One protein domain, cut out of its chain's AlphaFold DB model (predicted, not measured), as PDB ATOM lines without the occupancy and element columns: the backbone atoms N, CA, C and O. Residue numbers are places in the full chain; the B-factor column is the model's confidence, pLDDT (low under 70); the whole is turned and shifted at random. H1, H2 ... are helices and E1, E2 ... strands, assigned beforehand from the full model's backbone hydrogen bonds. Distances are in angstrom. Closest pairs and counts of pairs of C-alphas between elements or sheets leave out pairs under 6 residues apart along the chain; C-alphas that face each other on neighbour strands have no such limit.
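AT A GLANCE: This is residues 3 to 47 of the 206 residues of the protein "PAZ domain-containing protein" of Trichinella sp. T6 (UniProt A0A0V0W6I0). Two hairpins of two strands each, a small one of E1 and E2 and a longer one of E3 and E4, form the two limbs of a rough C, joined through a short helix, H1, and the winding link of residues 20 to 29. H1 follows directly on E2 and begins at Val 12, on the side toward E4; between the two hairpins themselves the C is open. The printed part has 45 residues, with one named helix and four named strands in the order E1, E2, H1, E3, E4; each hairpin is a separate antiparallel sheet, and the class is mixed, helices and strands. The whole is only just compact, close to loose, with a radius of gyration of the C-alphas of 10.8 A, and the C-alphas span 29 by 24 by 16 A.

HOW THE PARTS SIT: E1, residues 3 to 5, and E2, residues 8 to 11, form an antiparallel hairpin with a tight link, their directions 129 degrees apart. Across it N 3 and O 10 are 2.9 A apart, and N 5 and O 8 are 2.8 A apart, both within hydrogen-bond range. H1, residues 12 to 19, follows E2 with no residue between them. In H1 every O i to N i+4 pair is within hydrogen-bond range. The closest C-alphas of E1 and H1 are those of Phe 3 and Val 12, 7.4 A apart. E3, residues 30 to 35, and E4, residues 38 to 43, form the second antiparallel hairpin, again with a tight link and with directions 155 degrees apart. Here N 31 and O 42 are 2.8 A apart and N 40 and O 33 are 2.9 A apart, within hydrogen-bond range. H1 and E4 have 3 pairs of C-alphas within 8 A, the closest being those of Val 12 and Tyr 41 at 7.5 A. E1 and E2 are each apart from E3 and from E4.

IN THESE COORDINATES: E1 begins at C-alpha 3, (46.039, -29.217, 21.168), and is 6.5 A long from first to last C-alpha; E2 is 9.9 A long. H1 starts at C-alpha 12, (46.798, -22.203, 18.955), and is 10.6 A long. E3 is 15.1 A long, and E4 is 16.7 A long and ends at C-alpha 43, (43.192, -15.726, 21.686). Residues 44 to 46 are helix in a run too short to bear a name.

THE WHOLE: The two C-alphas farthest apart are those of Lys 24 and Ser 37, 29.1 A. The printed part runs from residue 3 to residue 47 without a cut. No link is long; that from H1 to E3, with 10 residues, is short but not tight. The mean pLDDT of the printed part is 91.9, and no printed residue is under 70.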
ATOM      1  N   PHE A   3      47.186 -28.316  21.113       87.31
ATOM      2  CA  PHE A   3      46.039 -29.217  21.168       87.31
ATOM      3  C   PHE A   3      46.088 -30.193  19.992       87.31
ATOM      4  O   PHE A   3      46.728 -29.920  18.977       87.31
ATOM      5  N   LYS A   4      45.441 -31.353  20.141       89.06
ATOM      6  CA  LYS A   4      45.387 -32.355  19.075       89.06
ATOM      7  C   LYS A   4      44.322 -31.979  18.049       89.06
ATOM      8  O   LYS A   4      43.161 -31.797  18.409       89.06
ATOM      9  N   ARG A   5      44.721 -31.914  16.783       84.75
ATOM     10  CA  ARG A   5      43.867 -31.741  15.607       84.75
ATOM     11  C   ARG A   5      44.272 -32.801  14.585       84.75
ATOM     12  O   ARG A   5      45.444 -32.879  14.235       84.75
ATOM     13  N   ASP A   6      43.327 -33.639  14.164       84.88
ATOM     14  CA  ASP A   6      43.541 -34.669  13.131       84.88
ATOM     15  C   ASP A   6      44.744 -35.597  13.411       84.88
ATOM     16  O   ASP A   6      45.495 -35.976  12.521       84.88
ATOM     17  N   GLY A   7      44.958 -35.935  14.690       86.38
ATOM     18  CA  GLY A   7      46.071 -36.779  15.145       86.38
ATOM     19  C   GLY A   7      47.392 -36.042  15.408       86.38
ATOM     20  O   GLY A   7      48.250 -36.598  16.090       86.38
ATOM     21  N   ASN A   8      47.525 -34.783  14.980       88.00
ATOM     22  CA  ASN A   8      48.734 -33.971  15.140       88.00
ATOM     23  C   ASN A   8      48.586 -32.925  16.254       88.00
ATOM     24  O   ASN A   8      47.508 -32.371  16.471       88.00
ATOM     25  N   GLU A   9      49.671 -32.628  16.973       90.94
ATOM     26  CA  GLU A   9      49.690 -31.528  17.945       90.94
ATOM     27  C   GLU A   9      49.975 -30.194  17.255       90.94
ATOM     28  O   GLU A   9      51.076 -29.967  16.758       90.94
ATOM     29  N   VAL A  10      48.998 -29.288  17.285       92.50
ATOM     30  CA  VAL A  10      49.083 -27.957  16.672       92.50
ATOM     31  C   VAL A  10      49.009 -26.896  17.765       92.50
ATOM     32  O   VAL A  10      48.257 -27.031  18.737       92.50
ATOM     33  N   SER A  11      49.806 -25.834  17.655       92.38
ATOM     34  CA  SER A  11      49.674 -24.695  18.562       92.38
ATOM     35  C   SER A  11      48.460 -23.836  18.210       92.38
ATOM     36  O   SER A  11      48.022 -23.764  17.064       92.38
ATOM     37  N   VAL A  12      47.922 -23.123  19.198       92.31
ATOM     38  CA  VAL A  12      46.798 -22.203  18.955       92.31
ATOM     39  C   VAL A  12      47.173 -21.124  17.931       92.31
ATOM     40  O   VAL A  12      46.387 -20.843  17.036       92.31
ATOM     41  N   ALA A  13      48.389 -20.576  17.992       92.50
ATOM     42  CA  ALA A  13      48.837 -19.561  17.039       92.50
ATOM     43  C   ALA A  13      48.946 -20.098  15.602       92.50
ATOM     44  O   ALA A  13      48.523 -19.415  14.673       92.50
ATOM     45  N   GLU A  14      49.466 -21.318  15.418       92.81
ATOM     46  CA  GLU A  14      49.518 -21.981  14.106       92.81
ATOM     47  C   GLU A  14      48.111 -22.245  13.570       92.81
ATOM     48  O   GLU A  14      47.808 -21.860  12.449       92.81
ATOM     49  N   TYR A  15      47.217 -22.795  14.397       93.31
ATOM     50  CA  TYR A  15      45.832 -23.045  13.999       93.31
ATOM     51  C   TYR A  15      45.131 -21.775  13.506       93.31
ATOM     52  O   TYR A  15      44.501 -21.785  12.450       93.31
ATOM     53  N   PHE A  16      45.235 -20.679  14.265       93.88
ATOM     54  CA  PHE A  16      44.601 -19.424  13.875       93.88
ATOM     55  C   PHE A  16      45.253 -18.823  12.632       93.88
ATOM     56  O   PHE A  16      44.516 -18.361  11.766       93.88
ATOM     57  N   ARG A  17      46.584 -18.911  12.492       93.19
ATOM     58  CA  ARG A  17      47.302 -18.478  11.286       93.19
ATOM     59  C   ARG A  17      46.825 -19.206  10.032       93.19
ATOM     60  O   ARG A  17      46.651 -18.554   9.009       93.19
ATOM     61  N   ASP A  18      46.606 -20.513  10.134       92.25
ATOM     62  CA  ASP A  18      46.265 -21.356   8.988       92.25
ATOM     63  C   ASP A  18      44.772 -21.269   8.617       92.25
ATOM     64  O   ASP A  18      44.426 -21.348   7.442       92.25
ATOM     65  N   VAL A  19      43.873 -21.117   9.601       92.38
ATOM     66  CA  VAL A  19      42.410 -21.135   9.376       92.38
ATOM     67  C   VAL A  19      41.811 -19.742   9.179       92.38
ATOM     68  O   VAL A  19      40.878 -19.591   8.395       92.38
ATOM     69  N   TYR A  20      42.308 -18.730   9.895       91.25
ATOM     70  CA  TYR A  20      41.713 -17.387   9.912       91.25
ATOM     71  C   TYR A  20      42.687 -16.305   9.433       91.25
ATOM     72  O   TYR A  20      42.333 -15.469   8.607       91.25
ATOM     73  N   GLY A  21      43.906 -16.303   9.966       92.56
ATOM     74  CA  GLY A  21      44.943 -15.317   9.695       92.56
ATOM     75  C   GLY A  21      45.928 -15.182  10.865       92.56
ATOM     76  O   GLY A  21      45.649 -15.630  11.981       92.56
ATOM     77  N   PRO A  22      47.115 -14.597  10.629       93.12
ATOM     78  CA  PRO A  22      48.152 -14.489  11.651       93.12
ATOM     79  C   PRO A  22      47.704 -13.602  12.818       93.12
ATOM     80  O   PRO A  22      47.250 -12.474  12.618       93.12
ATOM     81  N   LEU A  23      47.891 -14.103  14.042       93.31
ATOM     82  CA  LEU A  23      47.650 -13.331  15.262       93.31
ATOM     83  C   LEU A  23      48.664 -12.187  15.368       93.31
ATOM     84  O   LEU A  23      49.856 -12.390  15.120       93.31
ATOM     85  N   LYS A  24      48.218 -11.001  15.788       94.88
ATOM     86  CA  LYS A  24      49.119  -9.847  15.974       94.88
ATOM     87  C   LYS A  24      49.963  -9.995  17.233       94.88
ATOM     88  O   LYS A  24      51.122  -9.584  17.251       94.88
ATOM     89  N   TYR A  25      49.389 -10.591  18.276       93.69
ATOM     90  CA  TYR A  25      50.034 -10.728  19.576       93.69
ATOM     91  C   TYR A  25      50.024 -12.188  20.053       93.69
ATOM     92  O   TYR A  25      49.329 -12.532  21.014       93.69
ATOM     93  N   PRO A  26      50.827 -13.073  19.433       90.56
ATOM     94  CA  PRO A  26      50.828 -14.505  19.752       90.56
ATOM     95  C   PRO A  26      51.317 -14.821  21.175       90.56
ATOM     96  O   PRO A  26      51.042 -15.900  21.693       90.56
ATOM     97  N   ASN A  27      52.025 -13.884  21.815       92.06
ATOM     98  CA  ASN A  27      52.581 -14.048  23.161       92.06
ATOM     99  C   ASN A  27      51.584 -13.705  24.285       92.06
ATOM    100  O   ASN A  27      51.924 -13.842  25.460       92.06
ATOM    101  N   LEU A  28      50.376 -13.230  23.957       94.06
ATOM    102  CA  LEU A  28      49.352 -12.931  24.958       94.06
ATOM    103  C   LEU A  28      48.721 -14.210  25.530       94.06
ATOM    104  O   LEU A  28      48.676 -15.245  24.859       94.06
ATOM    105  N   PRO A  29      48.195 -14.152  26.767       94.19
ATOM    106  CA  PRO A  29      47.481 -15.279  27.345       94.19
ATOM    107  C   PRO A  29      46.224 -15.615  26.537       94.19
ATOM    108  O   PRO A  29      45.562 -14.755  25.953       94.19
ATOM    109  N   LEU A  30      45.877 -16.898  26.554       94.44
ATOM    110  CA  LEU A  30      44.657 -17.413  25.948       94.44
ATOM    111  C   LEU A  30      43.519 -17.392  26.969       94.44
ATOM    112  O   LEU A  30      43.724 -17.656  28.155       94.44
ATOM    113  N   VAL A  31      42.305 -17.131  26.497       94.88
ATOM    114  CA  VAL A  31      41.083 -17.260  27.285       94.88
ATOM    115  C   VAL A  31      40.603 -18.703  27.187       94.88
ATOM    116  O   VAL A  31      40.337 -19.202  26.095       94.88
ATOM    117  N   GLN A  32      40.488 -19.379  28.328       93.31
ATOM    118  CA  GLN A  32      39.844 -20.685  28.397       93.31
ATOM    119  C   GLN A  32      38.339 -20.500  28.586       93.31
ATOM    120  O   GLN A  32      37.895 -19.939  29.588       93.31
ATOM    121  N   VAL A  33      37.561 -21.017  27.646       92.81
ATOM    122  CA  VAL A  33      36.100 -21.084  27.716       92.81
ATOM    123  C   VAL A  33      35.639 -22.543  27.735       92.81
ATOM    124  O   VAL A  33      36.406 -23.464  27.445       92.81
ATOM    125  N   GLY A  34      34.381 -22.769  28.109       92.06
ATOM    126  CA  GLY A  34      33.809 -24.111  28.232       92.06
ATOM    127  C   GLY A  34      34.093 -24.790  29.577       92.06
ATOM    128  O   GLY A  34      34.462 -24.157  30.566       92.06
ATOM    129  N   SER A  35      33.857 -26.103  29.629       91.62
ATOM    130  CA  SER A  35      34.038 -26.907  30.844       91.62
ATOM    131  C   SER A  35      35.507 -27.275  31.058       91.62
ATOM    132  O   SER A  35      36.268 -27.414  30.104       91.62
ATOM    133  N   LYS A  36      35.903 -27.544  32.310       87.75
ATOM    134  CA  LYS A  36      37.244 -28.061  32.640       87.75
ATOM    135  C   LYS A  36      37.573 -29.375  31.916       87.75
ATOM    136  O   LYS A  36      38.731 -29.621  31.619       87.75
ATOM    137  N   SER A  37      36.557 -30.197  31.629       90.06
ATOM    138  CA  SER A  37      36.709 -31.474  30.913       90.06
ATOM    139  C   SER A  37      36.915 -31.304  29.402       90.06
ATOM    140  O   SER A  37      37.528 -32.163  28.775       90.06
ATOM    141  N   LYS A  38      36.400 -30.218  28.817       88.69
ATOM    142  CA  LYS A  38      36.499 -29.913  27.383       88.69
ATOM    143  C   LYS A  38      36.826 -28.426  27.219       88.69
ATOM    144  O   LYS A  38      35.929 -27.642  26.893       88.69
ATOM    145  N   PRO A  39      38.068 -28.026  27.535       90.75
ATOM    146  CA  PRO A  39      38.470 -26.634  27.465       90.75
ATOM    147  C   PRO A  39      38.621 -26.195  26.009       90.75
ATOM    148  O   PRO A  39      39.186 -26.912  25.185       90.75
ATOM    149  N   ILE A  40      38.146 -24.993  25.709       92.12
ATOM    150  CA  ILE A  40      38.341 -24.325  24.423       92.12
ATOM    151  C   ILE A  40      39.236 -23.118  24.680       92.12
ATOM    152  O   ILE A  40      38.971 -22.338  25.593       92.12
ATOM    153  N   TYR A  41      40.293 -22.959  23.888       92.75
ATOM    154  CA  TYR A  41      41.253 -21.869  24.045       92.75
ATOM    155  C   TYR A  41      41.097 -20.856  22.918       92.75
ATOM    156  O   TYR A  41      41.241 -21.203  21.748       92.75
ATOM    157  N   VAL A  42      40.829 -19.605  23.282       93.50
ATOM    158  CA  VAL A  42      40.602 -18.508  22.338       93.50
ATOM    159  C   VAL A  42      41.633 -17.402  22.588       93.50
ATOM    160  O   VAL A  42      41.820 -17.005  23.742       93.50
ATOM    161  N   PRO A  43      42.326 -16.893  21.554       94.75
ATOM    162  CA  PRO A  43      43.192 -15.726  21.686       94.75
ATOM    163  C   PRO A  43      42.428 -14.515  22.229       94.75
ATOM    164  O   PRO A  43      41.342 -14.200  21.747       94.75
ATOM    165  N   VAL A  44      43.002 -13.807  23.208       95.12
ATOM    166  CA  VAL A  44      42.350 -12.638  23.829       95.12
ATOM    167  C   VAL A  44      42.039 -11.526  22.822       95.12
ATOM    168  O   VAL A  44      41.048 -10.823  22.984       95.12
ATOM    169  N   GLU A  45      42.835 -11.405  21.757       94.50
ATOM    170  CA  GLU A  45      42.629 -10.425  20.682       94.50
ATOM    171  C   GLU A  45      41.338 -10.646  19.877       94.50
ATOM    172  O   GLU A  45      40.851  -9.712  19.247       94.50
ATOM    173  N   LEU A  46      40.762 -11.852  19.929       92.62
ATOM    174  CA  LEU A  46      39.501 -12.196  19.264       92.62
ATOM    175  C   LEU A  46      38.297 -12.150  20.219       92.62
ATOM    176  O   LEU A  46      37.164 -12.390  19.802       92.62
ATOM    177  N   CYS A  47      38.518 -11.866  21.503       93.69
ATOM    178  CA  CYS A  47      37.472 -11.856  22.518       93.69
ATOM    179  C   CYS A  47      36.904 -10.446  22.716       93.69
ATOM    180  O   CYS A  47      37.640  -9.499  22.988       93.69
TER     181      CYS A  47